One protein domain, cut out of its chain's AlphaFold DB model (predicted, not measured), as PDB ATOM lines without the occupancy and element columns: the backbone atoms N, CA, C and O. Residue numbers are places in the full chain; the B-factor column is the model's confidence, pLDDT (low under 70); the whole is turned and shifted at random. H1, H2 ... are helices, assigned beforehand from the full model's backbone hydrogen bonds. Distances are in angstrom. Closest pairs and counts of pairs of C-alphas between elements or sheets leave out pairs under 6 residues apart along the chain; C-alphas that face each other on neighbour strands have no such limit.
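Overview. This is residues 21 to 71 of the 73 residues of an uncharacterized protein of Carboxydothermus hydrogenoformans (strain ATCC BAA-161 / DSM 6008 / Z-2901) (UniProt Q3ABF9). Three helices pack together in a small, crossed cluster: the long helix H1 makes one side, and the shorter H2 and H3 pack on it from the other, crossing each other as well. The loop of residues 55 to 64 folds back between H2 and H3, and the stretch of residues 21 to 27 runs on beyond the first residue of H1 and adds to the length. The printed part has 51 residues with three named helices, in the order H1, H2, H3, and no named strand; the class is all helix. The whole is compact, with a radius of gyration of the C-alphas of 10.3 A, and elongated, with spans of 31 by 20 by 17 A.

Arrangement. H1, residues 28 to 42, touches H2, residues 46 to 54, at a steep tilt of 60 degrees, opposite ways; their closest C-alphas, those of Gly 35 and Ile 49, are 6.1 A apart. With residues 28 to 32 alone, H1 also touches H3, residues 65 to 71, about perpendicular at 88 degrees; the closest C-alphas, of Lys 32 and Leu 71, are 5.8 A apart. H2 and H3 touch at a steep tilt of 64 degrees, opposite ways, with the C-alphas of Ala 50 and Ile 68 closest at 5.6 A. Every O i to N i+4 pair is within hydrogen-bond range in H1 and H2; in H3 it is 2 of 3.

Along the chain. H1 measures 20.8 A from C-alpha 28 at (51.315, -5.332, -26.288) to C-alpha 42 at (49.898, -6.184, -5.554). H2 measures 12.2 A and H3 10.4 A, the latter ending with C-alpha 71 at (49.618, -11.306, -22.586).

Size, cuts and confidence. The two C-alphas farthest apart, of Tyr 21 and Asn 43, are 31.9 A apart. The link from H1 to H2 is tight and that from H2 to H3 short. The printed part has no cut; its mean pLDDT is 95.1, and no printed residue is under 70.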
ATOM      1  N   TYR A  21      46.811  15.833 -24.777       78.00
ATOM      2  CA  TYR A  21      47.054  14.819 -25.801       78.00
ATOM      3  C   TYR A  21      46.032  13.695 -25.684       78.00
ATOM      4  O   TYR A  21      45.656  13.289 -24.581       78.00
ATOM      5  N   LEU A  22      45.600  13.172 -26.830       81.94
ATOM      6  CA  LEU A  22      44.855  11.921 -26.860       81.94
ATOM      7  C   LEU A  22      45.779  10.794 -26.394       81.94
ATOM      8  O   LEU A  22      46.938  10.718 -26.808       81.94
ATOM      9  N   ALA A  23      45.271   9.928 -25.522       85.56
ATOM     10  CA  ALA A  23      46.025   8.764 -25.090       85.56
ATOM     11  C   ALA A  23      46.261   7.841 -26.292       85.56
ATOM     12  O   ALA A  23      45.321   7.451 -26.981       85.56
ATOM     13  N   SER A  24      47.523   7.509 -26.551       90.38
ATOM     14  CA  SER A  24      47.884   6.601 -27.632       90.38
ATOM     15  C   SER A  24      47.633   5.150 -27.231       90.38
ATOM     16  O   SER A  24      47.750   4.778 -26.060       90.38
ATOM     17  N   ARG A  25      47.312   4.317 -28.227       95.25
ATOM     18  CA  ARG A  25      47.231   2.867 -28.057       95.25
ATOM     19  C   ARG A  25      48.612   2.323 -27.655       95.25
ATOM     20  O   ARG A  25      49.534   2.394 -28.472       95.25
ATOM     21  N   PRO A  26      48.792   1.775 -26.438       95.81
ATOM     22  CA  PRO A  26      50.075   1.230 -26.015       95.81
ATOM     23  C   PRO A  26      50.391  -0.064 -26.764       95.81
ATOM     24  O   PRO A  26      49.492  -0.757 -27.223       95.81
ATOM     25  N   SER A  27      51.666  -0.440 -26.850       96.81
ATOM     26  CA  SER A  27      52.040  -1.729 -27.438       96.81
ATOM     27  C   SER A  27      51.707  -2.899 -26.503       96.81
ATOM     28  O   SER A  27      51.715  -2.764 -25.278       96.81
ATOM     29  N   LYS A  28      51.506  -4.095 -27.071       96.69
ATOM     30  CA  LYS A  28      51.315  -5.332 -26.288       96.69
ATOM     31  C   LYS A  28      52.490  -5.605 -25.339       96.69
ATOM     32  O   LYS A  28      52.276  -5.986 -24.193       96.69
ATOM     33  N   LYS A  29      53.728  -5.354 -25.792       97.00
ATOM     34  CA  LYS A  29      54.942  -5.495 -24.968       97.00
ATOM     35  C   LYS A  29      54.907  -4.555 -23.761       97.00
ATOM     36  O   LYS A  29      55.203  -4.988 -22.656       97.00
ATOM     37  N   TYR A  30      54.500  -3.303 -23.967       96.69
ATOM     38  CA  TYR A  30      54.368  -2.331 -22.885       96.69
ATOM     39  C   TYR A  30      53.302  -2.750 -21.865       96.69
ATOM     40  O   TYR A  30      53.580  -2.770 -20.669       96.69
ATOM     41  N   LEU A  31      52.117  -3.166 -22.327       97.19
ATOM     42  CA  LEU A  31      51.057  -3.669 -21.444       97.19
ATOM     43  C   LEU A  31      51.509  -4.881 -20.622       97.19
ATOM     44  O   LEU A  31      51.210  -4.952 -19.432       97.19
ATOM     45  N   LYS A  32      52.278  -5.790 -21.230       97.06
ATOM     46  CA  LYS A  32      52.870  -6.942 -20.544       97.06
ATOM     47  C   LYS A  32      53.845  -6.507 -19.443       97.06
ATOM     48  O   LYS A  32      53.725  -6.977 -18.317       97.06
ATOM     49  N   THR A  33      54.750  -5.567 -19.730       97.19
ATOM     50  CA  THR A  33      55.684  -5.007 -18.735       97.19
ATOM     51  C   THR A  33      54.953  -4.362 -17.558       97.19
ATOM     52  O   THR A  33      55.255  -4.674 -16.410       97.19
ATOM     53  N   ILE A  34      53.965  -3.503 -17.827       96.75
ATOM     54  CA  ILE A  34      53.181  -2.847 -16.772       96.75
ATOM     55  C   ILE A  34      52.411  -3.877 -15.941       96.75
ATOM     56  O   ILE A  34      52.413  -3.805 -14.715       96.75
ATOM     57  N   GLY A  35      51.776  -4.852 -16.593       96.19
ATOM     58  CA  GLY A  35      51.024  -5.887 -15.897       96.19
ATOM     59  C   GLY A  35      51.892  -6.764 -14.995       96.19
ATOM     60  O   GLY A  35      51.457  -7.086 -13.894       96.19
ATOM     61  N   TYR A  36      53.126  -7.088 -15.398       95.50
ATOM     62  CA  TYR A  36      54.055  -7.813 -14.525       95.50
ATOM     63  C   TYR A  36      54.428  -7.013 -13.278       95.50
ATOM     64  O   TYR A  36      54.296  -7.547 -12.182       95.50
ATOM     65  N   GLY A  37      54.768  -5.729 -13.416       95.88
ATOM     66  CA  GLY A  37      55.076  -4.894 -12.250       95.88
ATOM     67  C   GLY A  37      53.895  -4.766 -11.277       95.88
ATOM     68  O   GLY A  37      54.071  -4.809 -10.059       95.88
ATOM     69  N   ILE A  38      52.665  -4.679 -11.800       95.94
ATOM     70  CA  ILE A  38      51.449  -4.684 -10.970       95.94
ATOM     71  C   ILE A  38      51.291  -6.025 -10.246       95.94
ATOM     72  O   ILE A  38      51.016  -6.036  -9.047       95.94
ATOM     73  N   LYS A  39      51.473  -7.146 -10.955       94.12
ATOM     74  CA  LYS A  39      51.379  -8.493 -10.380       94.12
ATOM     75  C   LYS A  39      52.374  -8.686  -9.234       94.12
ATOM     76  O   LYS A  39      51.983  -9.175  -8.181       94.12
ATOM     77  N   GLU A  40      53.625  -8.278  -9.438       94.69
ATOM     78  CA  GLU A  40      54.709  -8.383  -8.453       94.69
ATOM     79  C   GLU A  40      54.443  -7.549  -7.195       94.69
ATOM     80  O   GLU A  40      54.766  -7.981  -6.093       94.69
ATOM     81  N   THR A  41      53.827  -6.374  -7.348       96.31
ATOM     82  CA  THR A  41      53.610  -5.442  -6.230       96.31
ATOM     83  C   THR A  41      52.329  -5.743  -5.446       96.31
ATOM     84  O   THR A  41      52.305  -5.599  -4.227       96.31
ATOM     85  N   TYR A  42      51.250  -6.136  -6.133       93.19
ATOM     86  CA  TYR A  42      49.898  -6.184  -5.554       93.19
ATOM     87  C   TYR A  42      49.264  -7.584  -5.528       93.19
ATOM     88  O   TYR A  42      48.116  -7.715  -5.117       93.19
ATOM     89  N   ASN A  43      49.985  -8.629  -5.958       91.31
ATOM     90  CA  ASN A  43      49.540 -10.032  -5.974       91.31
ATOM     91  C   ASN A  43      48.165 -10.261  -6.647       91.31
ATOM     92  O   ASN A  43      47.400 -11.137  -6.247       91.31
ATOM     93  N   LEU A  44      47.859  -9.452  -7.666       95.12
ATOM     94  CA  LEU A  44      46.600  -9.502  -8.411       95.12
ATOM     95  C   LEU A  44      46.581 -10.642  -9.436       95.12
ATOM     96  O   LEU A  44      47.608 -11.025 -10.010       95.12
ATOM     97  N   THR A  45      45.383 -11.143  -9.723       95.94
ATOM     98  CA  THR A  45      45.125 -12.098 -10.805       95.94
ATOM     99  C   THR A  45      45.268 -11.442 -12.182       95.94
ATOM    100  O   THR A  45      45.207 -10.217 -12.334       95.94
ATOM    101  N   LYS A  46      45.452 -12.254 -13.232       95.94
ATOM    102  CA  LYS A  46      45.560 -11.744 -14.612       95.94
ATOM    103  C   LYS A  46      44.264 -11.058 -15.062       95.94
ATOM    104  O   LYS A  46      44.318 -10.091 -15.818       95.94
ATOM    105  N   GLU A  47      43.117 -11.507 -14.555       97.06
ATOM    106  CA  GLU A  47      41.797 -10.927 -14.784       97.06
ATOM    107  C   GLU A  47      41.669  -9.545 -14.130       97.06
ATOM    108  O   GLU A  47      41.208  -8.603 -14.775       97.06
ATOM    109  N   GLU A  48      42.130  -9.383 -12.887       97.69
ATOM    110  CA  GLU A  48      42.137  -8.087 -12.193       97.69
ATOM    111  C   GLU A  48      43.082  -7.087 -12.864       97.69
ATOM    112  O   GLU A  48      42.726  -5.920 -13.055       97.69
ATOM    113  N   ILE A  49      44.264  -7.542 -13.292       97.44
ATOM    114  CA  ILE A  49      45.218  -6.720 -14.050       97.44
ATOM    115  C   ILE A  49      44.603  -6.289 -15.385       97.44
ATOM    116  O   ILE A  49      44.683  -5.113 -15.749       97.44
ATOM    117  N   ALA A  50      43.948  -7.202 -16.105       97.50
ATOM    118  CA  ALA A  50      43.277  -6.883 -17.359       97.50
ATOM    119  C   ALA A  50      42.137  -5.873 -17.157       97.50
ATOM    120  O   ALA A  50      42.080  -4.863 -17.862       97.50
ATOM    121  N   ALA A  51      41.295  -6.071 -16.139       97.75
ATOM    122  CA  ALA A  51      40.223  -5.145 -15.784       97.75
ATOM    123  C   ALA A  51      40.751  -3.752 -15.399       97.75
ATOM    124  O   ALA A  51      40.138  -2.734 -15.733       97.75
ATOM    125  N   TYR A  52      41.895  -3.683 -14.715       97.12
ATOM    126  CA  TYR A  52      42.566  -2.425 -14.402       97.12
ATOM    127  C   TYR A  52      43.080  -1.717 -15.663       97.12
ATOM    128  O   TYR A  52      42.863  -0.512 -15.826       97.12
ATOM    129  N   LEU A  53      43.747  -2.451 -16.560       97.06
ATOM    130  CA  LEU A  53      44.314  -1.897 -17.789       97.06
ATOM    131  C   LEU A  53      43.224  -1.393 -18.741       97.06
ATOM    132  O   LEU A  53      43.375  -0.299 -19.276       97.06
ATOM    133  N   LEU A  54      42.100  -2.105 -18.884       97.44
ATOM    134  CA  LEU A  54      40.975  -1.697 -19.742       97.44
ATOM    135  C   LEU A  54      40.346  -0.353 -19.360       97.44
ATOM    136  O   LEU A  54      39.737   0.301 -20.201       97.44
ATOM    137  N   LYS A  55      40.506   0.092 -18.109       96.62
ATOM    138  CA  LYS A  55      40.018   1.402 -17.648       96.62
ATOM    139  C   LYS A  55      40.935   2.560 -18.055       96.62
ATOM    140  O   LYS A  55      40.601   3.716 -17.802       96.62
ATOM    141  N   LYS A  56      42.115   2.291 -18.625       95.75
ATOM    142  CA  LYS A  56      43.075   3.338 -18.995       95.75
ATOM    143  C   LYS A  56      42.721   3.930 -20.362       95.75
ATOM    144  O   LYS A  56      42.500   3.159 -21.292       95.75
ATOM    145  N   PRO A  57      42.736   5.268 -20.531       91.94
ATOM    146  CA  PRO A  57      42.293   5.921 -21.768       91.94
ATOM    147  C   PRO A  57      42.959   5.431 -23.063       91.94
ATOM    148  O   PRO A  57      42.313   5.428 -24.100       91.94
ATOM    149  N   GLY A  58      44.226   4.997 -23.021       93.38
ATOM    150  CA  GLY A  58      44.919   4.446 -24.199       93.38
ATOM    151  C   GLY A  58      44.592   2.978 -24.498       93.38
ATOM    152  O   GLY A  58      44.907   2.474 -25.569       93.38
ATOM    153  N   VAL A  59      43.980   2.268 -23.552       96.25
ATOM    154  CA  VAL A  59      43.660   0.835 -23.653       96.25
ATOM    155  C   VAL A  59      42.171   0.630 -23.911       96.25
ATOM    156  O   VAL A  59      41.804  -0.223 -24.717       96.25
ATOM    157  N   TYR A  60      41.325   1.437 -23.266       95.06
ATOM    158  CA  TYR A  60      39.883   1.451 -23.475       95.06
ATOM    159  C   TYR A  60      39.550   1.596 -24.968       95.06
ATOM    160  O   TYR A  60      40.117   2.444 -25.661       95.06
ATOM    161  N   GLY A  61      38.675   0.722 -25.473       93.81
ATOM    162  CA  GLY A  61      38.270   0.680 -26.883       93.81
ATOM    163  C   GLY A  61      39.353   0.225 -27.876       93.81
ATOM    164  O   GLY A  61      39.077   0.149 -29.067       93.81
ATOM    165  N   ASN A  62      40.574  -0.076 -27.417       96.38
ATOM    166  CA  ASN A  62      41.697  -0.509 -28.261       96.38
ATOM    167  C   ASN A  62      42.100  -1.977 -28.052       96.38
ATOM    168  O   ASN A  62      42.900  -2.512 -28.831       96.38
ATOM    169  N   TYR A  63      41.605  -2.586 -26.976       97.19
ATOM    170  CA  TYR A  63      41.886  -3.954 -26.571       97.19
ATOM    171  C   TYR A  63      40.653  -4.577 -25.935       97.19
ATOM    172  O   TYR A  63      39.959  -3.926 -25.155       97.19
ATOM    173  N   GLU A  64      40.459  -5.860 -26.202       96.81
ATOM    174  CA  GLU A  64      39.489  -6.687 -25.495       96.81
ATOM    175  C   GLU A  64      40.109  -7.354 -24.258       96.81
ATOM    176  O   GLU A  64      41.310  -7.637 -24.207       96.81
ATOM    177  N   MET A  65      39.275  -7.685 -23.270       96.81
ATOM    178  CA  MET A  65      39.690  -8.393 -22.045       96.81
ATOM    179  C   MET A  65      40.503  -9.655 -22.353       96.81
ATOM    180  O   MET A  65      41.579  -9.868 -21.794       96.81
ATOM    181  N   ALA A  66      40.024 -10.462 -23.302       96.62
ATOM    182  CA  ALA A  66      40.690 -11.691 -23.716       96.62
ATOM    183  C   ALA A  66      42.067 -11.436 -24.352       96.62
ATOM    184  O   ALA A  66      42.975 -12.249 -24.192       96.62
ATOM    185  N   GLU A  67      42.254 -10.317 -25.060       96.00
ATOM    186  CA  GLU A  67      43.555  -9.969 -25.636       96.00
ATOM    187  C   GLU A  67      44.577  -9.607 -24.563       96.00
ATOM    188  O   GLU A  67      45.745  -9.964 -24.703       96.00
ATOM    189  N   ILE A  68      44.148  -8.915 -23.503       96.50
ATOM    190  CA  ILE A  68      45.031  -8.527 -22.400       96.50
ATOM    191  C   ILE A  68      45.382  -9.739 -21.537       96.50
ATOM    192  O   ILE A  68      46.549  -9.912 -21.197       96.50
ATOM    193  N   ILE A  69      44.418 -10.614 -21.236       96.50
ATOM    194  CA  ILE A  69      44.664 -11.845 -20.466       96.50
ATOM    195  C   ILE A  69      45.720 -12.723 -21.155       96.50
ATOM    196  O   ILE A  69      46.646 -13.188 -20.492       96.50
ATOM    197  N   LYS A  70      45.645 -12.866 -22.488       96.56
ATOM    198  CA  LYS A  70      46.621 -13.620 -23.300       96.56
ATOM    199  C   LYS A  70      48.050 -13.074 -23.238       96.56
ATOM    200  O   LYS A  70      48.985 -13.763 -23.628       96.56
ATOM    201  N   LEU A  71      48.262 -11.841 -22.768       94.62
ATOM    202  CA  LEU A  71      49.618 -11.306 -22.586       94.62
ATOM    203  C   LEU A  71      50.361 -11.983 -21.427       94.62
ATOM    204  O   LEU A  71      51.595 -11.939 -21.401       94.62
TER     205      LEU A  71